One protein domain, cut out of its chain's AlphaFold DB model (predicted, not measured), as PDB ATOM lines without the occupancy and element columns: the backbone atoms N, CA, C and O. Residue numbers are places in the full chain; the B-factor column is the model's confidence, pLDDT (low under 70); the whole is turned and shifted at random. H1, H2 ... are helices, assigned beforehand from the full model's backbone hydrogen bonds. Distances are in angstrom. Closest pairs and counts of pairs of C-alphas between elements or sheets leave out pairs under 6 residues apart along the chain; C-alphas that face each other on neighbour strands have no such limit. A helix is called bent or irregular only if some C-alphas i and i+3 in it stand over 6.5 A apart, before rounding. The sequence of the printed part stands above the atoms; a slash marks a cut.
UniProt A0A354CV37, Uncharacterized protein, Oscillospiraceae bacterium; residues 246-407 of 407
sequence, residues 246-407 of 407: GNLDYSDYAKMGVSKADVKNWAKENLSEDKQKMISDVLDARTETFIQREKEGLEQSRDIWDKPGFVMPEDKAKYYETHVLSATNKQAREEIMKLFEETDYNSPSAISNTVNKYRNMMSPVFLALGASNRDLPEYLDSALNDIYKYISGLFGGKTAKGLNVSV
ATOM      1  N   GLY A 246      36.989 -44.019  22.408       60.75
ATOM      2  CA  GLY A 246      36.772 -42.637  21.970       60.75
ATOM      3  C   GLY A 246      35.826 -41.935  22.941       60.75
ATOM      4  O   GLY A 246      34.990 -42.611  23.545       60.75
ATOM      5  N   ASN A 247      35.949 -40.616  23.061       69.75
ATOM      6  CA  ASN A 247      35.137 -39.756  23.915       69.75
ATOM      7  C   ASN A 247      35.328 -40.054  25.406       69.75
ATOM      8  O   ASN A 247      34.721 -40.979  25.950       69.75
ATOM      9  N   LEU A 248      36.205 -39.278  26.050       78.00
ATOM     10  CA  LEU A 248      36.465 -39.361  27.487       78.00
ATOM     11  C   LEU A 248      35.417 -38.579  28.282       78.00
ATOM     12  O   LEU A 248      35.078 -37.449  27.938       78.00
ATOM     13  N   ASP A 249      34.961 -39.152  29.391       80.31
ATOM     14  CA  ASP A 249      34.160 -38.463  30.405       80.31
ATOM     15  C   ASP A 249      34.886 -38.379  31.768       80.31
ATOM     16  O   ASP A 249      36.005 -38.860  31.948       80.31
ATOM     17  N   TYR A 250      34.264 -37.740  32.764       84.44
ATOM     18  CA  TYR A 250      34.866 -37.618  34.099       84.44
ATOM     19  C   TYR A 250      35.021 -38.962  34.832       84.44
ATOM     20  O   TYR A 250      35.927 -39.105  35.655       84.44
ATOM     21  N   SER A 251      34.185 -39.956  34.522       87.94
ATOM     22  CA  SER A 251      34.344 -41.308  35.063       87.94
ATOM     23  C   SER A 251      35.556 -42.007  34.442       87.94
ATOM     24  O   SER A 251      36.241 -42.770  35.122       87.94
ATOM     25  N   ASP A 252      35.889 -41.697  33.189       89.94
ATOM     26  CA  ASP A 252      37.078 -42.216  32.519       89.94
ATOM     27  C   ASP A 252      38.366 -41.693  33.162       89.94
ATOM     28  O   ASP A 252      39.327 -42.447  33.291       89.94
ATOM     29  N   TYR A 253      38.372 -40.462  33.675       91.38
ATOM     30  CA  TYR A 253      39.481 -39.957  34.490       91.38
ATOM     31  C   TYR A 253      39.625 -40.687  35.820       91.38
ATOM     32  O   TYR A 253      40.743 -41.009  36.224       91.38
ATOM     33  N   ALA A 254      38.517 -41.033  36.476       94.50
ATOM     34  CA  ALA A 254      38.579 -41.880  37.662       94.50
ATOM     35  C   ALA A 254      39.195 -43.245  37.316       94.50
ATOM     36  O   ALA A 254      40.130 -43.687  37.982       94.50
ATOM     37  N   LYS A 255      38.749 -43.874  36.222       95.06
ATOM     38  CA  LYS A 255      39.300 -45.146  35.729       95.06
ATOM     39  C   LYS A 255      40.783 -45.036  35.358       95.06
ATOM     40  O   LYS A 255      41.528 -45.957  35.665       95.06
ATOM     41  N   MET A 256      41.243 -43.927  34.770       94.50
ATOM     42  CA  MET A 256      42.675 -43.712  34.505       94.50
ATOM     43  C   MET A 256      43.472 -43.698  35.811       94.50
ATOM     44  O   MET A 256      44.515 -44.341  35.888       94.50
ATOM     45  N   GLY A 257      42.956 -43.033  36.851       97.06
ATOM     46  CA  GLY A 257      43.532 -43.083  38.196       97.06
ATOM     47  C   GLY A 257      43.612 -44.512  38.745       97.06
ATOM     48  O   GLY A 257      44.673 -44.931  39.207       97.06
ATOM     49  N   VAL A 258      42.537 -45.295  38.604       97.12
ATOM     50  CA  VAL A 258      42.499 -46.723  38.984       97.12
ATOM     51  C   VAL A 258      43.587 -47.518  38.242       97.12
ATOM     52  O   VAL A 258      44.332 -48.267  38.873       97.12
ATOM     53  N   SER A 259      43.735 -47.334  36.926       96.12
ATOM     54  CA  SER A 259      44.771 -48.002  36.122       96.12
ATOM     55  C   SER A 259      46.186 -47.611  36.543       96.12
ATOM     56  O   SER A 259      47.067 -48.468  36.606       96.12
ATOM     57  N   LYS A 260      46.422 -46.328  36.860       97.06
ATOM     58  CA  LYS A 260      47.716 -45.868  37.387       97.06
ATOM     59  C   LYS A 260      48.030 -46.538  38.720       97.06
ATOM     60  O   LYS A 260      49.151 -47.009  38.895       97.06
ATOM     61  N   ALA A 261      47.062 -46.613  39.633       96.88
ATOM     62  CA  ALA A 261      47.243 -47.274  40.922       96.88
ATOM     63  C   ALA A 261      47.577 -48.762  40.766       96.88
ATOM     64  O   ALA A 261      48.497 -49.254  41.418       96.88
ATOM     65  N   ASP A 262      46.870 -49.461  39.878       96.06
ATOM     66  CA  ASP A 262      47.076 -50.884  39.598       96.06
ATOM     67  C   ASP A 262      48.509 -51.167  39.118       96.06
ATOM     68  O   ASP A 262      49.232 -51.972  39.713       96.06
ATOM     69  N   VAL A 263      48.979 -50.422  38.112       96.38
ATOM     70  CA  VAL A 263      50.361 -50.544  37.626       96.38
ATOM     71  C   VAL A 263      51.368 -50.142  38.704       96.38
ATOM     72  O   VAL A 263      52.364 -50.839  38.892       96.38
ATOM     73  N   LYS A 264      51.148 -49.034  39.425       96.19
ATOM     74  CA  LYS A 264      52.088 -48.555  40.454       96.19
ATOM     75  C   LYS A 264      52.227 -49.539  41.610       96.19
ATOM     76  O   LYS A 264      53.338 -49.736  42.096       96.19
ATOM     77  N   ASN A 265      51.136 -50.162  42.044       94.56
ATOM     78  CA  ASN A 265      51.175 -51.173  43.097       94.56
ATOM     79  C   ASN A 265      51.930 -52.419  42.627       94.56
ATOM     80  O   ASN A 265      52.844 -52.863  43.318       94.56
ATOM     81  N   TRP A 266      51.657 -52.895  41.409       95.50
ATOM     82  CA  TRP A 266      52.429 -53.988  40.817       95.50
ATOM     83  C   TRP A 266      53.922 -53.639  40.692       95.50
ATOM     84  O   TRP A 266      54.783 -54.434  41.065       95.50
ATOM     85  N   ALA A 267      54.255 -52.431  40.230       96.50
ATOM     86  CA  ALA A 267      55.634 -51.979  40.066       96.50
ATOM     87  C   ALA A 267      56.395 -51.912  41.400       96.50
ATOM     88  O   ALA A 267      57.560 -52.298  41.444       96.50
ATOM     89  N   LYS A 268      55.750 -51.476  42.492       95.38
ATOM     90  CA  LYS A 268      56.352 -51.464  43.840       95.38
ATOM     91  C   LYS A 268      56.771 -52.852  44.315       95.38
ATOM     92  O   LYS A 268      57.771 -52.980  45.013       95.38
ATOM     93  N   GLU A 269      56.008 -53.876  43.947       94.56
ATOM     94  CA  GLU A 269      56.251 -55.261  44.357       94.56
ATOM     95  C   GLU A 269      57.260 -55.986  43.454       94.56
ATOM     96  O   GLU A 269      57.883 -56.954  43.890       94.56
ATOM     97  N   ASN A 270      57.427 -55.536  42.204       95.06
ATOM     98  CA  ASN A 270      58.137 -56.297  41.169       95.06
ATOM     99  C   ASN A 270      59.368 -55.593  40.581       95.06
ATOM    100  O   ASN A 270      60.182 -56.258  39.942       95.06
ATOM    101  N   LEU A 271      59.517 -54.277  40.757       95.81
ATOM    102  CA  LEU A 271      60.556 -53.477  40.101       95.81
ATOM    103  C   LEU A 271      61.426 -52.714  41.108       95.81
ATOM    104  O   LEU A 271      61.002 -52.390  42.216       95.81
ATOM    105  N   SER A 272      62.643 -52.368  40.690       94.44
ATOM    106  CA  SER A 272      63.538 -51.469  41.425       94.44
ATOM    107  C   SER A 272      63.038 -50.017  41.412       94.44
ATOM    108  O   SER A 272      62.278 -49.619  40.530       94.44
ATOM    109  N   GLU A 273      63.467 -49.205  42.384       92.81
ATOM    110  CA  GLU A 273      62.988 -47.821  42.565       92.81
ATOM    111  C   GLU A 273      63.191 -46.926  41.327       92.81
ATOM    112  O   GLU A 273      62.323 -46.122  40.981       92.81
ATOM    113  N   ASP A 274      64.308 -47.088  40.617       90.50
ATOM    114  CA  ASP A 274      64.606 -46.375  39.370       90.50
ATOM    115  C   ASP A 274      63.596 -46.710  38.259       90.50
ATOM    116  O   ASP A 274      63.084 -45.811  37.583       90.50
ATOM    117  N   LYS A 275      63.230 -47.987  38.121       93.19
ATOM    118  CA  LYS A 275      62.198 -48.441  37.178       93.19
ATOM    119  C   LYS A 275      60.802 -48.017  37.620       93.19
ATOM    120  O   LYS A 275      60.004 -47.634  36.774       93.19
ATOM    121  N   GLN A 276      60.503 -48.005  38.919       93.44
ATOM    122  CA  GLN A 276      59.229 -47.484  39.439       93.44
ATOM    123  C   GLN A 276      59.037 -45.999  39.096       93.44
ATOM    124  O   GLN A 276      57.933 -45.580  38.726       93.44
ATOM    125  N   LYS A 277      60.111 -45.202  39.172       88.62
ATOM    126  CA  LYS A 277      60.091 -43.801  38.743       88.62
ATOM    127  C   LYS A 277      59.822 -43.686  37.243       88.62
ATOM    128  O   LYS A 277      58.893 -42.985  36.861       88.62
ATOM    129  N   MET A 278      60.558 -44.436  36.419       88.06
ATOM    130  CA  MET A 278      60.330 -44.473  34.970       88.06
ATOM    131  C   MET A 278      58.880 -44.850  34.634       88.06
ATOM    132  O   MET A 278      58.259 -44.217  33.790       88.06
ATOM    133  N   ILE A 279      58.316 -45.848  35.318       91.50
ATOM    134  CA  ILE A 279      56.921 -46.262  35.127       91.50
ATOM    135  C   ILE A 279      55.948 -45.142  35.481       91.50
ATOM    136  O   ILE A 279      54.967 -44.952  34.770       91.50
ATOM    137  N   SER A 280      56.218 -44.375  36.537       88.31
ATOM    138  CA  SER A 280      55.385 -43.220  36.886       88.31
ATOM    139  C   SER A 280      55.374 -42.173  35.768       88.31
ATOM    140  O   SER A 280      54.292 -41.759  35.358       88.31
ATOM    141  N   ASP A 281      56.542 -41.837  35.216       84.44
ATOM    142  CA  ASP A 281      56.661 -40.878  34.108       84.44
ATOM    143  C   ASP A 281      55.933 -41.383  32.844       84.44
ATOM    144  O   ASP A 281      55.224 -40.635  32.167       84.44
ATOM    145  N   VAL A 282      56.052 -42.683  32.546       85.62
ATOM    146  CA  VAL A 282      55.366 -43.338  31.418       85.62
ATOM    147  C   VAL A 282      53.845 -43.318  31.586       85.62
ATOM    148  O   VAL A 282      53.118 -43.083  30.618       85.62
ATOM    149  N   LEU A 283      53.345 -43.564  32.798       87.69
ATOM    150  CA  LEU A 283      51.914 -43.534  33.096       87.69
ATOM    151  C   LEU A 283      51.325 -42.138  32.873       87.69
ATOM    152  O   LEU A 283      50.265 -42.027  32.253       87.69
ATOM    153  N   ASP A 284      52.023 -41.093  33.319       82.94
ATOM    154  CA  ASP A 284      51.598 -39.703  33.132       82.94
ATOM    155  C   ASP A 284      51.526 -39.348  31.638       82.94
ATOM    156  O   ASP A 284      50.468 -38.934  31.149       82.94
ATOM    157  N   ALA A 285      52.598 -39.621  30.885       78.25
ATOM    158  CA  ALA A 285      52.648 -39.382  29.439       78.25
ATOM    159  C   ALA A 285      51.549 -40.144  28.678       78.25
ATOM    160  O   ALA A 285      50.922 -39.620  27.748       78.25
ATOM    161  N   ARG A 286      51.260 -41.382  29.096       80.00
ATOM    162  CA  ARG A 286      50.202 -42.194  28.493       80.00
ATOM    163  C   ARG A 286      48.819 -41.595  28.725       80.00
ATOM    164  O   ARG A 286      48.036 -41.514  27.777       80.00
ATOM    165  N   THR A 287      48.506 -41.184  29.952       83.69
ATOM    166  CA  THR A 287      47.210 -40.555  30.249       83.69
ATOM    167  C   THR A 287      47.031 -39.235  29.505       83.69
ATOM    168  O   THR A 287      45.962 -39.008  28.936       83.69
ATOM    169  N   GLU A 288      48.089 -38.429  29.385       78.31
ATOM    170  CA  GLU A 288      48.044 -37.193  28.598       78.31
ATOM    171  C   GLU A 288      47.826 -37.477  27.106       78.31
ATOM    172  O   GLU A 288      47.046 -36.787  26.456       78.31
ATOM    173  N   THR A 289      48.411 -38.549  26.561       76.12
ATOM    174  CA  THR A 289      48.164 -38.958  25.167       76.12
ATOM    175  C   THR A 289      46.686 -39.281  24.920       76.12
ATOM    176  O   THR A 289      46.135 -38.907  23.883       76.12
ATOM    177  N   PHE A 290      46.007 -39.952  25.857       77.50
ATOM    178  CA  PHE A 290      44.571 -40.222  25.719       77.50
ATOM    179  C   PHE A 290      43.737 -38.939  25.768       77.50
ATOM    180  O   PHE A 290      42.818 -38.784  24.965       77.50
ATOM    181  N   ILE A 291      44.088 -38.013  26.663       77.69
ATOM    182  CA  ILE A 291      43.453 -36.694  26.779       77.69
ATOM    183  C   ILE A 291      43.651 -35.872  25.501       77.69
ATOM    184  O   ILE A 291      42.715 -35.248  25.005       77.69
ATOM    185  N   GLN A 292      44.855 -35.887  24.940       74.25
ATOM    186  CA  GLN A 292      45.180 -35.140  23.733       74.25
ATOM    187  C   GLN A 292      44.470 -35.720  22.501       74.25
ATOM    188  O   GLN A 292      43.908 -34.963  21.711       74.25
ATOM    189  N   ARG A 293      44.394 -37.054  22.378       70.81
ATOM    190  CA  ARG A 293      43.619 -37.723  21.317       70.81
ATOM    191  C   ARG A 293      42.144 -37.329  21.358       70.81
ATOM    192  O   ARG A 293      41.529 -37.163  20.308       70.81
ATOM    193  N   GLU A 294      41.586 -37.194  22.556       72.25
ATOM    194  CA  GLU A 294      40.212 -36.734  22.738       72.25
ATOM    195  C   GLU A 294      40.030 -35.308  22.219       72.25
ATOM    196  O   GLU A 294      39.153 -35.046  21.398       72.25
ATOM    197  N   LYS A 295      40.921 -34.400  22.627       70.31
ATOM    198  CA  LYS A 295      40.904 -33.007  22.174       70.31
ATOM    199  C   LYS A 295      40.975 -32.900  20.647       70.31
ATOM    200  O   LYS A 295      40.173 -32.190  20.046       70.31
ATOM    201  N   GLU A 296      41.884 -33.638  20.018       66.31
ATOM    202  CA  GLU A 296      42.025 -33.674  18.557       66.31
ATOM    203  C   GLU A 296      40.792 -34.270  17.867       66.31
ATOM    204  O   GLU A 296      40.365 -33.781  16.820       66.31
ATOM    205  N   GLY A 297      40.194 -35.315  18.447       64.75
ATOM    206  CA  GLY A 297      38.957 -35.917  17.950       64.75
ATOM    207  C   GLY A 297      37.776 -34.944  17.984       64.75
ATOM    208  O   GLY A 297      37.010 -34.869  17.017       64.75
ATOM    209  N   LEU A 298      37.665 -34.155  19.055       65.06
ATOM    210  CA  LEU A 298      36.655 -33.107  19.201       65.06
ATOM    211  C   LEU A 298      36.878 -31.955  18.213       65.06
ATOM    212  O   LEU A 298      35.921 -31.511  17.581       65.06
ATOM    213  N   GLU A 299      38.120 -31.499  18.029       64.62
ATOM    214  CA  GLU A 299      38.466 -30.458  17.047       64.62
ATOM    215  C   GLU A 299      38.150 -30.903  15.612       64.62
ATOM    216  O   GLU A 299      37.494 -30.180  14.865       64.62
ATOM    217  N   GLN A 300      38.521 -32.130  15.240       62.47
ATOM    218  CA  GLN A 300      38.207 -32.681  13.916       62.47
ATOM    219  C   GLN A 300      36.707 -32.868  13.709       62.47
ATOM    220  O   GLN A 300      36.197 -32.636  12.613       62.47
ATOM    221  N   SER A 301      35.995 -33.290  14.755       62.84
ATOM    222  CA  SER A 301      34.540 -33.344  14.716       62.84
ATOM    223  C   SER A 301      34.002 -31.941  14.465       62.84
ATOM    224  O   SER A 301      33.231 -31.765  13.524       62.84
ATOM    225  N   ARG A 302      34.443 -30.929  15.228       61.34
ATOM    226  CA  ARG A 302      33.991 -29.539  15.079       61.34
ATOM    227  C   ARG A 302      34.083 -29.065  13.633       61.34
ATOM    228  O   ARG A 302      33.091 -28.565  13.121       61.34
ATOM    229  N   ASP A 303      35.203 -29.305  12.964       59.72
ATOM    230  CA  ASP A 303      35.411 -28.888  11.573       59.72
ATOM    231  C   ASP A 303      34.461 -29.586  10.576       59.72
ATOM    232  O   ASP A 303      34.127 -29.031   9.525       59.72
ATOM    233  N   ILE A 304      33.997 -30.802  10.884       60.00
ATOM    234  CA  ILE A 304      32.968 -31.511  10.107       60.00
ATOM    235  C   ILE A 304      31.588 -30.910  10.386       60.00
ATOM    236  O   ILE A 304      30.843 -30.636   9.442       60.00
ATOM    237  N   TRP A 305      31.260 -30.688  11.662       58.78
ATOM    238  CA  TRP A 305      29.977 -30.129  12.095       58.78
ATOM    239  C   TRP A 305      29.811 -28.676  11.630       58.78
ATOM    240  O   TRP A 305      28.704 -28.292  11.269       58.78
ATOM    241  N   ASP A 306      30.877 -27.880  11.531       61.22
ATOM    242  CA  ASP A 306      30.846 -26.485  11.066       61.22
ATOM    243  C   ASP A 306      30.629 -26.324   9.555       61.22
ATOM    244  O   ASP A 306      30.328 -25.220   9.091       61.22
ATOM    245  N   LYS A 307      30.648 -27.414   8.777       61.03
ATOM    246  CA  LYS A 307      30.324 -27.347   7.348       61.03
ATOM    247  C   LYS A 307      28.876 -26.876   7.126       61.03
ATOM    248  O   LYS A 307      27.946 -27.409   7.745       61.03
ATOM    249  N   PRO A 308      28.650 -25.894   6.230       52.66
ATOM    250  CA  PRO A 308      27.305 -25.444   5.888       52.66
ATOM    251  C   PRO A 308      26.451 -26.610   5.374       52.66
ATOM    252  O   PRO A 308      26.874 -27.339   4.479       52.66
ATOM    253  N   GLY A 309      25.248 -26.778   5.930       56.91
ATOM    254  CA  GLY A 309      24.255 -27.751   5.455       56.91
ATOM    255  C   GLY A 309      24.351 -29.169   6.028       56.91
ATOM    256  O   GLY A 309      23.519 -29.996   5.672       56.91
ATOM    257  N   PHE A 310      25.311 -29.465   6.911       52.97
ATOM    258  CA  PHE A 310      25.430 -30.805   7.503       52.97
ATOM    259  C   PHE A 310      24.548 -30.992   8.750       52.97
ATOM    260  O   PHE A 310      24.054 -32.091   8.984       52.97
ATOM    261  N   VAL A 311      24.362 -29.941   9.565       55.81
ATOM    262  CA  VAL A 311      23.703 -30.013  10.887       55.81
ATOM    263  C   VAL A 311      23.049 -28.670  11.225       55.81
ATOM    264  O   VAL A 311      23.628 -27.618  10.934       55.81
ATOM    265  N   MET A 312      21.858 -28.689  11.837       56.06
ATOM    266  CA  MET A 312      21.142 -27.478  12.261       56.06
ATOM    267  C   MET A 312      21.900 -26.748  13.393       56.06
ATOM    268  O   MET A 312      22.477 -27.406  14.257       56.06
ATOM    269  N   PRO A 313      21.919 -25.400  13.435       61.16
ATOM    270  CA  PRO A 313      22.668 -24.637  14.445       61.16
ATOM    271  C   PRO A 313      22.324 -24.974  15.908       61.16
ATOM    272  O   PRO A 313      23.209 -24.996  16.759       61.16
ATOM    273  N   GLU A 314      21.056 -25.273  16.194       62.62
ATOM    274  CA  GLU A 314      20.574 -25.707  17.515       62.62
ATOM    275  C   GLU A 314      21.128 -27.074  17.949       62.62
ATOM    276  O   GLU A 314      21.529 -27.242  19.102       62.62
ATOM    277  N   ASP A 315      21.253 -28.018  17.015       59.44
ATOM    278  CA  ASP A 315      21.855 -29.329  17.268       59.44
ATOM    279  C   ASP A 315      23.375 -29.230  17.443       59.44
ATOM    280  O   ASP A 315      23.949 -29.944  18.266       59.44
ATOM    281  N   LYS A 316      24.033 -28.300  16.732       57.25
ATOM    282  CA  LYS A 316      25.463 -28.005  16.921       57.25
ATOM    283  C   LYS A 316      25.742 -27.491  18.331       57.25
ATOM    284  O   LYS A 316      26.609 -28.033  19.008       57.25
ATOM    285  N   ALA A 317      24.998 -26.482  18.792       56.62
ATOM    286  CA  ALA A 317      25.177 -25.908  20.128       56.62
ATOM    287  C   ALA A 317      24.996 -26.968  21.227       56.62
ATOM    288  O   ALA A 317      25.850 -27.100  22.102       56.62
ATOM    289  N   LYS A 318      23.952 -27.797  21.113       57.41
ATOM    290  CA  LYS A 318      23.676 -28.893  22.049       57.41
ATOM    291  C   LYS A 318      24.741 -29.997  22.012       57.41
ATOM    292  O   LYS A 318      25.091 -30.547  23.056       57.41
ATOM    293  N   TYR A 319      25.274 -30.328  20.834       54.34
ATOM    294  CA  TYR A 319      26.361 -31.298  20.681       54.34
ATOM    295  C   TYR A 319      27.657 -30.802  21.336       54.34
ATOM    296  O   TYR A 319      28.244 -31.528  22.138       54.34
ATOM    297  N   TYR A 320      28.065 -29.556  21.067       54.19
ATOM    298  CA  TYR A 320      29.260 -28.974  21.684       54.19
ATOM    299  C   TYR A 320      29.107 -28.832  23.199       54.19
ATOM    300  O   TYR A 320      30.017 -29.198  23.931       54.19
ATOM    301  N   GLU A 321      27.957 -28.377  23.691       51.53
ATOM    302  CA  GLU A 321      27.711 -28.246  25.129       51.53
ATOM    303  C   GLU A 321      27.777 -29.606  25.845       51.53
ATOM    304  O   GLU A 321      28.422 -29.733  26.878       51.53
ATOM    305  N   THR A 322      27.208 -30.667  25.271       51.56
ATOM    306  CA  THR A 322      27.193 -31.991  25.920       51.56
ATOM    307  C   THR A 322      28.502 -32.775  25.791       51.56
ATOM    308  O   THR A 322      28.889 -33.433  26.752       51.56
ATOM    309  N   HIS A 323      29.193 -32.709  24.646       50.03
ATOM    310  CA  HIS A 323      30.396 -33.515  24.374       50.03
ATOM    311  C   HIS A 323      31.711 -32.788  24.694       50.03
ATOM    312  O   HIS A 323      32.696 -33.440  25.024       50.03
ATOM    313  N   VAL A 324      31.750 -31.449  24.622       48.59
ATOM    314  CA  VAL A 324      32.957 -30.660  24.954       48.59
ATOM    315  C   VAL A 324      33.020 -30.344  26.455       48.59
ATOM    316  O   VAL A 324      34.112 -30.139  26.982       48.59
ATOM    317  N   LEU A 325      31.894 -30.326  27.187       50.75
ATOM    318  CA  LEU A 325      31.914 -30.109  28.643       50.75
ATOM    319  C   LEU A 325      32.177 -31.382  29.456       50.75
ATOM    320  O   LEU A 325      32.724 -31.292  30.563       50.75
ATOM    321  N   SER A 326      31.852 -32.568  28.930       54.53
ATOM    322  CA  SER A 326      32.427 -33.799  29.465       54.53
ATOM    323  C   SER A 326      33.940 -33.717  29.261       54.53
ATOM    324  O   SER A 326      34.413 -33.680  28.134       54.53
ATOM    325  N   ALA A 327      34.689 -33.646  30.361       56.31
ATOM    326  CA  ALA A 327      36.129 -33.889  30.405       56.31
ATOM    327  C   ALA A 327      37.130 -32.760  30.023       56.31
ATOM    328  O   ALA A 327      38.335 -32.955  30.174       56.31
ATOM    329  N   THR A 328      36.724 -31.541  29.641       60.94
ATOM    330  CA  THR A 328      37.710 -30.471  29.317       60.94
ATOM    331  C   THR A 328      38.228 -29.657  30.509       60.94
ATOM    332  O   THR A 328      39.245 -28.969  30.376       60.94
ATOM    333  N   ASN A 329      37.607 -29.739  31.693       74.56
ATOM    334  CA  ASN A 329      38.114 -29.040  32.877       74.56
ATOM    335  C   ASN A 329      39.407 -29.704  33.382       74.56
ATOM    336  O   ASN A 329      39.375 -30.752  34.034       74.56
ATOM    337  N   LYS A 330      40.547 -29.060  33.091       80.62
ATOM    338  CA  LYS A 330      41.889 -29.546  33.444       80.62
ATOM    339  C   LYS A 330      42.071 -29.779  34.947       80.62
ATOM    340  O   LYS A 330      42.669 -30.776  35.332       80.62
ATOM    341  N   GLN A 331      41.537 -28.899  35.785       83.56
ATOM    342  CA  GLN A 331      41.663 -29.054  37.231       83.56
ATOM    343  C   GLN A 331      40.854 -30.260  37.720       83.56
ATOM    344  O   GLN A 331      41.389 -31.129  38.401       83.56
ATOM    345  N   ALA A 332      39.585 -30.361  37.314       83.12
ATOM    346  CA  ALA A 332      38.716 -31.454  37.740       83.12
ATOM    347  C   ALA A 332      39.249 -32.823  37.289       83.12
ATOM    348  O   ALA A 332      39.258 -33.762  38.082       83.12
ATOM    349  N   ARG A 333      39.750 -32.949  36.050       85.50
ATOM    350  CA  ARG A 333      40.338 -34.215  35.576       85.50
ATOM    351  C   ARG A 333      41.584 -34.616  36.366       85.50
ATOM    352  O   ARG A 333      41.724 -35.787  36.704       85.50
ATOM    353  N   GLU A 334      42.468 -33.666  36.674       88.69
ATOM    354  CA  GLU A 334      43.703 -33.924  37.425       88.69
ATOM    355  C   GLU A 334      43.392 -34.333  38.865       88.69
ATOM    356  O   GLU A 334      43.938 -35.319  39.357       88.69
ATOM    357  N   GLU A 335      42.463 -33.632  39.518       92.50
ATOM    358  CA  GLU A 335      42.030 -33.957  40.877       92.50
ATOM    359  C   GLU A 335      41.337 -35.326  40.944       92.50
ATOM    360  O   GLU A 335      41.624 -36.104  41.853       92.50
ATOM    361  N   ILE A 336      40.473 -35.660  39.976       93.69
ATOM    362  CA  ILE A 336      39.799 -36.966  39.913       93.69
ATOM    363  C   ILE A 336      40.809 -38.088  39.666       93.69
ATOM    364  O   ILE A 336      40.799 -39.077  40.400       93.69
ATOM    365  N   MET A 337      41.688 -37.953  38.665       94.81
ATOM    366  CA  MET A 337      42.716 -38.965  38.385       94.81
ATOM    367  C   MET A 337      43.575 -39.216  39.622       94.81
ATOM    368  O   MET A 337      43.742 -40.365  40.028       94.81
ATOM    369  N   LYS A 338      44.061 -38.143  40.255       96.44
ATOM    370  CA  LYS A 338      44.903 -38.228  41.448       96.44
ATOM    371  C   LYS A 338      44.179 -38.881  42.625       96.44
ATOM    372  O   LYS A 338      44.750 -39.730  43.301       96.44
ATOM    373  N   LEU A 339      42.913 -38.525  42.847       97.56
ATOM    374  CA  LEU A 339      42.086 -39.088  43.914       97.56
ATOM    375  C   LEU A 339      42.006 -40.622  43.830       97.56
ATOM    376  O   LEU A 339      42.173 -41.303  44.842       97.56
ATOM    377  N   PHE A 340      41.769 -41.171  42.638       97.75
ATOM    378  CA  PHE A 340      41.713 -42.622  42.445       97.75
ATOM    379  C   PHE A 340      43.107 -43.259  42.427       97.75
ATOM    380  O   PHE A 340      43.301 -44.309  43.029       97.75
ATOM    381  N   GLU A 341      44.100 -42.600  41.836       97.56
ATOM    382  CA  GLU A 341      45.487 -43.074  41.823       97.56
ATOM    383  C   GLU A 341      46.074 -43.289  43.231       97.56
ATOM    384  O   GLU A 341      46.802 -44.254  43.463       97.56
ATOM    385  N   GLU A 342      45.753 -42.408  44.178       96.44
ATOM    386  CA  GLU A 342      46.247 -42.469  45.563       96.44
ATOM    387  C   GLU A 342      45.430 -43.417  46.462       96.44
ATOM    388  O   GLU A 342      45.710 -43.541  47.657       96.44
ATOM    389  N   THR A 343      44.409 -44.087  45.920       96.06
ATOM    390  CA  THR A 343      43.529 -44.961  46.702       96.06
ATOM    391  C   THR A 343      44.202 -46.293  47.026       96.06
ATOM    392  O   THR A 343      44.712 -46.991  46.151       96.06
ATOM    393  N   ASP A 344      44.135 -46.699  48.295       93.19
ATOM    394  CA  ASP A 344      44.468 -48.064  48.701       93.19
ATOM    395  C   ASP A 344      43.302 -49.013  48.386       93.19
ATOM    396  O   ASP A 344      42.322 -49.107  49.128       93.19
ATOM    397  N   TYR A 345      43.421 -49.741  47.277       91.44
ATOM    398  CA  TYR A 345      42.402 -50.685  46.816       91.44
ATOM    399  C   TYR A 345      42.309 -51.969  47.651       91.44
ATOM    400  O   TYR A 345      41.374 -52.744  47.454       91.44
ATOM    401  N   ASN A 346      43.197 -52.181  48.627       88.31
ATOM    402  CA  ASN A 346      43.056 -53.263  49.604       88.31
ATOM    403  C   ASN A 346      42.180 -52.865  50.803       88.31
ATOM    404  O   ASN A 346      41.837 -53.714  51.630       88.31
ATOM    405  N   SER A 347      41.789 -51.591  50.897       90.06
ATOM    406  CA  SER A 347      41.010 -51.042  52.002       90.06
ATOM    407  C   SER A 347      39.606 -50.621  51.544       90.06
ATOM    408  O   SER A 347      39.441 -49.586  50.893       90.06
ATOM    409  N   PRO A 348      38.543 -51.364  51.922       87.62
ATOM    410  CA  PRO A 348      37.167 -50.995  51.580       87.62
ATOM    411  C   PRO A 348      36.770 -49.593  52.063       87.62
ATOM    412  O   PRO A 348      36.001 -48.896  51.399       87.62
ATOM    413  N   SER A 349      37.308 -49.152  53.207       91.31
ATOM    414  CA  SER A 349      37.061 -47.807  53.732       91.31
ATOM    415  C   SER A 349      37.770 -46.728  52.913       91.31
ATOM    416  O   SER A 349      37.186 -45.667  52.698       91.31
ATOM    417  N   ALA A 350      38.976 -46.993  52.399       93.56
ATOM    418  CA  ALA A 350      39.658 -46.079  51.486       93.56
ATOM    419  C   ALA A 350      38.867 -45.920  50.180       93.56
ATOM    420  O   ALA A 350      38.593 -44.791  49.782       93.56
ATOM    421  N   ILE A 351      38.401 -47.025  49.587       91.75
ATOM    422  CA  ILE A 351      37.567 -47.004  48.373       91.75
ATOM    423  C   ILE A 351      36.284 -46.190  48.605       91.75
ATOM    424  O   ILE A 351      35.964 -45.302  47.815       91.75
ATOM    425  N   SER A 352      35.570 -46.450  49.707       89.00
ATOM    426  CA  SER A 352      34.347 -45.714  50.060       89.00
ATOM    427  C   SER A 352      34.608 -44.210  50.227       89.00
ATOM    428  O   SER A 352      33.881 -43.375  49.683       89.00
ATOM    429  N   ASN A 353      35.698 -43.841  50.907       95.50
ATOM    430  CA  ASN A 353      36.096 -42.443  51.078       95.50
ATOM    431  C   ASN A 353      36.426 -41.760  49.741       95.50
ATOM    432  O   ASN A 353      36.011 -40.620  49.521       95.50
ATOM    433  N   THR A 354      37.145 -42.441  48.849       96.31
ATOM    434  CA  THR A 354      37.470 -41.960  47.499       96.31
ATOM    435  C   THR A 354      36.205 -41.713  46.683       96.31
ATOM    436  O   THR A 354      36.033 -40.634  46.115       96.31
ATOM    437  N   VAL A 355      35.267 -42.657  46.690       92.69
ATOM    438  CA  VAL A 355      33.994 -42.530  45.967       92.69
ATOM    439  C   VAL A 355      33.134 -41.388  46.513       92.69
ATOM    440  O   VAL A 355      32.567 -40.621  45.734       92.69
ATOM    441  N   ASN A 356      33.087 -41.199  47.833       93.19
ATOM    442  CA  ASN A 356      32.377 -40.068  48.435       93.19
ATOM    443  C   ASN A 356      32.996 -38.718  48.040       93.19
ATOM    444  O   ASN A 356      32.271 -37.764  47.751       93.19
ATOM    445  N   LYS A 357      34.330 -38.628  47.970       95.62
ATOM    446  CA  LYS A 357      35.014 -37.426  47.470       95.62
ATOM    447  C   LYS A 357      34.685 -37.161  46.000       95.62
ATOM    448  O   LYS A 357      34.321 -36.036  45.671       95.62
ATOM    449  N   TYR A 358      34.712 -38.189  45.149       93.38
ATOM    450  CA  TYR A 358      34.305 -38.068  43.746       93.38
ATOM    451  C   TYR A 358      32.858 -37.578  43.614       93.38
ATOM    452  O   TYR A 358      32.590 -36.652  42.850       93.38
ATOM    453  N   ARG A 359      31.929 -38.131  44.408       92.31
ATOM    454  CA  ARG A 359      30.523 -37.697  44.436       92.31
ATOM    455  C   ARG A 359      30.409 -36.195  44.717       92.31
ATOM    456  O   ARG A 359      29.685 -35.493  44.009       92.31
ATOM    457  N   ASN A 360      31.151 -35.693  45.702       91.81
ATOM    458  CA  ASN A 360      31.156 -34.273  46.059       91.81
ATOM    459  C   ASN A 360      31.751 -33.388  44.957       91.81
ATOM    460  O   ASN A 360      31.225 -32.309  44.701       91.81
ATOM    461  N   MET A 361      32.812 -33.847  44.285       89.69
ATOM    462  CA  MET A 361      33.433 -33.125  43.169       89.69
ATOM    463  C   MET A 361      32.521 -33.061  41.940       89.69
ATOM    464  O   MET A 361      32.434 -32.025  41.287       89.69
ATOM    465  N   MET A 362      31.814 -34.152  41.637       86.19
ATOM    466  CA  MET A 362      30.996 -34.263  40.428       86.19
ATOM    467  C   MET A 362      29.598 -33.675  40.561       86.19
ATOM    468  O   MET A 362      29.003 -33.297  39.553       86.19
ATOM    469  N   SER A 363      29.080 -33.547  41.781       87.25
ATOM    470  CA  SER A 363      27.772 -32.933  42.027       87.25
ATOM    471  C   SER A 363      27.618 -31.541  41.388       87.25
ATOM    472  O   SER A 363      26.696 -31.366  40.590       87.25
ATOM    473  N   PRO A 364      28.505 -30.555  41.647       83.25
ATOM    474  CA  PRO A 364      28.399 -29.240  41.011       83.25
ATOM    475  C   PRO A 364      28.609 -29.292  39.492       83.25
ATOM    476  O   PRO A 364      28.022 -28.485  38.778       83.25
ATOM    477  N   VAL A 365      29.399 -30.248  38.988       79.31
ATOM    478  CA  VAL A 365      29.619 -30.421  37.546       79.31
ATOM    479  C   VAL A 365      28.333 -30.880  36.861       79.31
ATOM    480  O   VAL A 365      27.908 -30.250  35.900       79.31
ATOM    481  N   PHE A 366      27.661 -31.915  37.371       77.94
ATOM    482  CA  PHE A 366      26.404 -32.390  36.783       77.94
ATOM    483  C   PHE A 366      25.279 -31.355  36.880       77.94
ATOM    484  O   PHE A 366      24.528 -31.190  35.921       77.94
ATOM    485  N   LEU A 367      25.196 -30.607  37.986       78.50
ATOM    486  CA  LEU A 367      24.240 -29.500  38.116       78.50
ATOM    487  C   LEU A 367      24.497 -28.396  37.079       78.50
ATOM    488  O   LEU A 367      23.553 -27.896  36.471       78.50
ATOM    489  N   ALA A 368      25.763 -28.040  36.832       75.56
ATOM    490  CA  ALA A 368      26.126 -27.063  35.803       75.56
ATOM    491  C   ALA A 368      25.802 -27.547  34.378       75.56
ATOM    492  O   ALA A 368      25.529 -26.727  33.507       75.56
ATOM    493  N   LEU A 369      25.780 -28.865  34.155       69.25
ATOM    494  CA  LEU A 369      25.372 -29.502  32.897       69.25
ATOM    495  C   LEU A 369      23.848 -29.653  32.749       69.25
ATOM    496  O   LEU A 369      23.379 -30.302  31.815       69.25
ATOM    497  N   GLY A 370      23.067 -29.070  33.663       69.88
ATOM    498  CA  GLY A 370      21.609 -29.048  33.586       69.88
ATOM    499  C   GLY A 370      20.909 -30.224  34.266       69.88
ATOM    500  O   GLY A 370      19.688 -30.336  34.141       69.88
ATOM    501  N   ALA A 371      21.624 -31.079  35.009       72.88
ATOM    502  CA  ALA A 371      20.967 -32.057  35.873       72.88
ATOM    503  C   ALA A 371      20.146 -31.328  36.947       72.88
ATOM    504  O   ALA A 371      20.619 -30.381  37.580       72.88
ATOM    505  N   SER A 372      18.912 -31.772  37.183       78.69
ATOM    506  CA  SER A 372      18.131 -31.257  38.304       78.69
ATOM    507  C   SER A 372      18.588 -31.906  39.616       78.69
ATOM    508  O   SER A 372      19.128 -33.011  39.622       78.69
ATOM    509  N   ASN A 373      18.294 -31.278  40.757       80.75
ATOM    510  CA  ASN A 373      18.526 -31.905  42.068       80.75
ATOM    511  C   ASN A 373      17.797 -33.252  42.226       80.75
ATOM    512  O   ASN A 373      18.207 -34.074  43.042       80.75
ATOM    513  N   ARG A 374      16.713 -33.472  41.470       81.88
ATOM    514  CA  ARG A 374      15.965 -34.731  41.465       81.88
ATOM    515  C   ARG A 374      16.704 -35.828  40.697       81.88
ATOM    516  O   ARG A 374      16.678 -36.969  41.141       81.88
ATOM    517  N   ASP A 375      17.349 -35.481  39.587       74.94
ATOM    518  CA  ASP A 375      17.995 -36.447  38.686       74.94
ATOM    519  C   ASP A 375      19.471 -36.676  39.054       74.94
ATOM    520  O   ASP A 375      20.062 -37.692  38.700       74.94
ATOM    521  N   LEU A 376      20.076 -35.746  39.805       78.19
ATOM    522  CA  LEU A 376      21.477 -35.791  40.225       78.19
ATOM    523  C   LEU A 376      21.908 -37.133  40.862       78.19
ATOM    524  O   LEU A 376      22.983 -37.616  40.495       78.19
ATOM    525  N   PRO A 377      21.126 -37.763  41.767       86.25
ATOM    526  CA  PRO A 377      21.482 -39.073  42.311       86.25
ATOM    527  C   PRO A 377      21.661 -40.144  41.228       86.25
ATOM    528  O   PRO A 377      22.636 -40.885  41.272       86.25
ATOM    529  N   GLU A 378      20.795 -40.171  40.212       79.81
ATOM    530  CA  GLU A 378      20.839 -41.170  39.138       79.81
ATOM    531  C   GLU A 378      22.097 -41.022  38.266       79.81
ATOM    532  O   GLU A 378      22.777 -42.011  37.977       79.81
ATOM    533  N   TYR A 379      22.470 -39.787  37.908       78.81
ATOM    534  CA  TYR A 379      23.711 -39.514  37.170       78.81
ATOM    535  C   TYR A 379      24.956 -39.933  37.959       78.81
ATOM    536  O   TYR A 379      25.868 -40.559  37.409       78.81
ATOM    537  N   LEU A 380      24.991 -39.610  39.256       83.56
ATOM    538  CA  LEU A 380      26.099 -39.972  40.138       83.56
ATOM    539  C   LEU A 380      26.199 -41.487  40.313       83.56
ATOM    540  O   LEU A 380      27.292 -42.037  40.193       83.56
ATOM    541  N   ASP A 381      25.083 -42.167  40.558       85.25
ATOM    542  CA  ASP A 381      25.061 -43.614  40.763       85.25
ATOM    543  C   ASP A 381      25.434 -44.366  39.483       85.25
ATOM    544  O   ASP A 381      26.185 -45.340  39.545       85.25
ATOM    545  N   SER A 382      24.998 -43.893  38.313       81.38
ATOM    546  CA  SER A 382      25.411 -44.448  37.019       81.38
ATOM    547  C   SER A 382      26.931 -44.374  36.829       81.38
ATOM    548  O   SER A 382      27.578 -45.399  36.591       81.38
ATOM    549  N   ALA A 383      27.526 -43.190  37.032       85.00
ATOM    550  CA  ALA A 383      28.972 -42.999  36.915       85.00
ATOM    551  C   ALA A 383      29.755 -43.839  37.940       85.00
ATOM    552  O   ALA A 383      30.756 -44.474  37.606       85.00
ATOM    553  N   LEU A 384      29.292 -43.879  39.192       88.94
ATOM    554  CA  LEU A 384      29.936 -44.644  40.259       88.94
ATOM    555  C   LEU A 384      29.852 -46.151  40.027       88.94
ATOM    556  O   LEU A 384      30.837 -46.852  40.248       88.94
ATOM    557  N   ASN A 385      28.718 -46.658  39.546       87.69
ATOM    558  CA  ASN A 385      28.560 -48.070  39.206       87.69
ATOM    559  C   ASN A 385      29.548 -48.508  38.121       87.69
ATOM    560  O   ASN A 385      30.087 -49.615  38.195       87.69
ATOM    561  N   ASP A 386      29.804 -47.656  37.129       86.31
ATOM    562  CA  ASP A 386      30.784 -47.944  36.083       86.31
ATOM    563  C   ASP A 386      32.222 -47.965  36.633       86.31
ATOM    564  O   ASP A 386      32.980 -48.905  36.381       86.31
ATOM    565  N   ILE A 387      32.571 -47.000  37.491       91.12
ATOM    566  CA  ILE A 387      33.862 -46.972  38.196       91.12
ATOM    567  C   ILE A 387      34.041 -48.224  39.069       91.12
ATOM    568  O   ILE A 387      35.097 -48.854  39.038       91.12
ATOM    569  N   TYR A 388      33.016 -48.638  39.817       90.31
ATOM    570  CA  TYR A 388      33.081 -49.831  40.665       90.31
ATOM    571  C   TYR A 388      33.285 -51.118  39.872       90.31
ATOM    572  O   TYR A 388      34.077 -51.974  40.283       90.31
ATOM    573  N   LYS A 389      32.598 -51.267  38.733       89.44
ATOM    574  CA  LYS A 389      32.818 -52.399  37.823       89.44
ATOM    575  C   LYS A 389      34.263 -52.423  37.337       89.44
ATOM    576  O   LYS A 389      34.875 -53.489  37.334       89.44
ATOM    577  N   TYR A 390      34.814 -51.259  37.002       91.44
ATOM    578  CA  TYR A 390      36.198 -51.136  36.559       91.44
ATOM    579  C   TYR A 390      37.206 -51.525  37.652       91.44
ATOM    580  O   TYR A 390      38.067 -52.371  37.418       91.44
ATOM    581  N   ILE A 391      37.039 -51.002  38.873       91.38
ATOM    582  CA  ILE A 391      37.853 -51.375  40.045       91.38
ATOM    583  C   ILE A 391      37.792 -52.887  40.285       91.38
ATOM    584  O   ILE A 391      38.820 -53.529  40.489       91.38
ATOM    585  N   SER A 392      36.591 -53.467  40.233       86.88
ATOM    586  CA  SER A 392      36.384 -54.903  40.457       86.88
ATOM    587  C   SER A 392      37.071 -55.768  39.400       86.88
ATOM    588  O   SER A 392      37.508 -56.874  39.718       86.88
ATOM    589  N   GLY A 393      37.154 -55.273  38.162       86.88
ATOM    590  CA  GLY A 393      37.853 -55.933  37.065       86.88
ATOM    591  C   GLY A 393      39.361 -56.019  37.291       86.88
ATOM    592  O   GLY A 393      39.930 -57.082  37.073       86.88
ATOM    593  N   LEU A 394      39.989 -54.942  37.777       86.56
ATOM    594  CA  LEU A 394      41.447 -54.878  37.960       86.56
ATOM    595  C   LEU A 394      41.929 -55.452  39.300       86.56
ATOM    596  O   LEU A 394      42.951 -56.128  39.350       86.56
ATOM    597  N   PHE A 395      41.190 -55.234  40.389       84.69
ATOM    598  CA  PHE A 395      41.609 -55.642  41.740       84.69
ATOM    599  C   PHE A 395      40.928 -56.929  42.240       84.69
ATOM    600  O   PHE A 395      41.129 -57.347  43.381       84.69
ATOM    601  N   GLY A 396      40.132 -57.581  41.385       69.56
ATOM    602  CA  GLY A 396      39.394 -58.801  41.696       69.56
ATOM    603  C   GLY A 396      38.193 -58.552  42.618       69.56
ATOM    604  O   GLY A 396      38.277 -57.879  43.642       69.56
ATOM    605  N   GLY A 397      37.043 -59.154  42.298       46.28
ATOM    606  CA  GLY A 397      35.744 -58.947  42.965       46.28
ATOM    607  C   GLY A 397      35.625 -59.280  44.470       46.28
ATOM    608  O   GLY A 397      34.506 -59.433  44.964       46.28
ATOM    609  N   LYS A 398      36.724 -59.396  45.231       39.56
ATOM    610  CA  LYS A 398      36.709 -59.463  46.705       39.56
ATOM    611  C   LYS A 398      36.472 -58.096  47.362       39.56
ATOM    612  O   LYS A 398      35.969 -58.067  48.481       39.56
ATOM    613  N   THR A 399      36.738 -56.987  46.672       43.59
ATOM    614  CA  THR A 399      36.429 -55.620  47.144       43.59
ATOM    615  C   THR A 399      34.964 -55.220  46.923       43.59
ATOM    616  O   THR A 399      34.433 -54.404  47.673       43.59
ATOM    617  N   ALA A 400      34.261 -55.850  45.973       39.38
ATOM    618  CA  ALA A 400      32.857 -55.546  45.666       39.38
ATOM    619  C   ALA A 400      31.836 -56.215  46.605       39.38
ATOM    620  O   ALA A 400      30.726 -55.718  46.762       39.38
ATOM    621  N   LYS A 401      32.188 -57.326  47.271       34.31
ATOM    622  CA  LYS A 401      31.251 -58.062  48.148       34.31
ATOM    623  C   LYS A 401      30.982 -57.406  49.511       34.31
ATOM    624  O   LYS A 401      30.185 -57.939  50.276       34.31
ATOM    625  N   GLY A 402      31.627 -56.279  49.818       37.22
ATOM    626  CA  GLY A 402      31.450 -55.547  51.079       37.22
ATOM    627  C   GLY A 402      30.899 -54.127  50.934       37.22
ATOM    628  O   GLY A 402      30.558 -53.509  51.939       37.22
ATOM    629  N   LEU A 403      30.786 -53.604  49.712       41.69
ATOM    630  CA  LEU A 403      30.181 -52.300  49.460       41.69
ATOM    631  C   LEU A 403      28.692 -52.515  49.209       41.69
ATOM    632  O   LEU A 403      28.235 -52.584  48.072       41.69
ATOM    633  N   ASN A 404      27.935 -52.650  50.301       31.31
ATOM    634  CA  ASN A 404      26.509 -52.354  50.267       31.31
ATOM    635  C   ASN A 404      26.377 -50.898  49.815       31.31
ATOM    636  O   ASN A 404      26.476 -49.976  50.624       31.31
ATOM    637  N   VAL A 405      26.173 -50.694  48.517       34.66
ATOM    638  CA  VAL A 405      25.519 -49.487  48.032       34.66
ATOM    639  C   VAL A 405      24.079 -49.649  48.500       34.66
ATOM    640  O   VAL A 405      23.279 -50.339  47.871       34.66
ATOM    641  N   SER A 406      23.789 -49.158  49.704       25.06
ATOM    642  CA  SER A 406      22.407 -48.956  50.113       25.06
ATOM    643  C   SER A 406      21.792 -47.999  49.098       25.06
ATOM    644  O   SER A 406      22.261 -46.866  48.979       25.06
ATOM    645  N   VAL A 407      20.826 -48.538  48.354       32.00
ATOM    646  CA  VAL A 407      19.886 -47.843  47.467       32.00
ATOM    647  C   VAL A 407      19.273 -46.635  48.165       32.00
ATOM    648  O   VAL A 407      18.956 -46.771  49.372       32.00
TER     649      VAL A 407
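Overview. This is residues 246 to 407 of the 407 residues of an uncharacterized protein of Oscillospiraceae bacterium (UniProt A0A354CV37). H1, H4, H5 and H6 form a bundle, and long H2 folds back from H1 and runs on past it. H3 folds back near H2's far end, where residues 307 to 312 stick out. The printed part has 162 residues with six named helices, H1 to H6, all helix, only just compact, close to loose, with radius of gyration 18.0 A, spanning 57 by 41 by 23 A.

Along the chain. H1, residues 250 to 270, begins at C-alpha 250 (34.866, -37.618, 34.099). H2 is 273 to 305, 48.3 A long; H3 313 to 325; H4 330 to 341; H5 348 to 368, 30.7 A, only just irregular, C-alphas 361 and 364 being 6.7 A apart. H6, 376 to 395, ends at C-alpha 395 (41.609, -55.642, 41.740).

Arrangement. H1 touches H4, closest C-alphas Gly 257 and Glu 341, 4.1 A. H1 and H2 form a hairpin, H2 touching with residues 275 to 287 alone. O i to N i+4 pairs within hydrogen-bond range number 8 of 9 in H3, 15 of 17 in H5.

Size, cuts and confidence. No cut or long link; pLDDT is under 70 at 49 residues, among them 296 to 328.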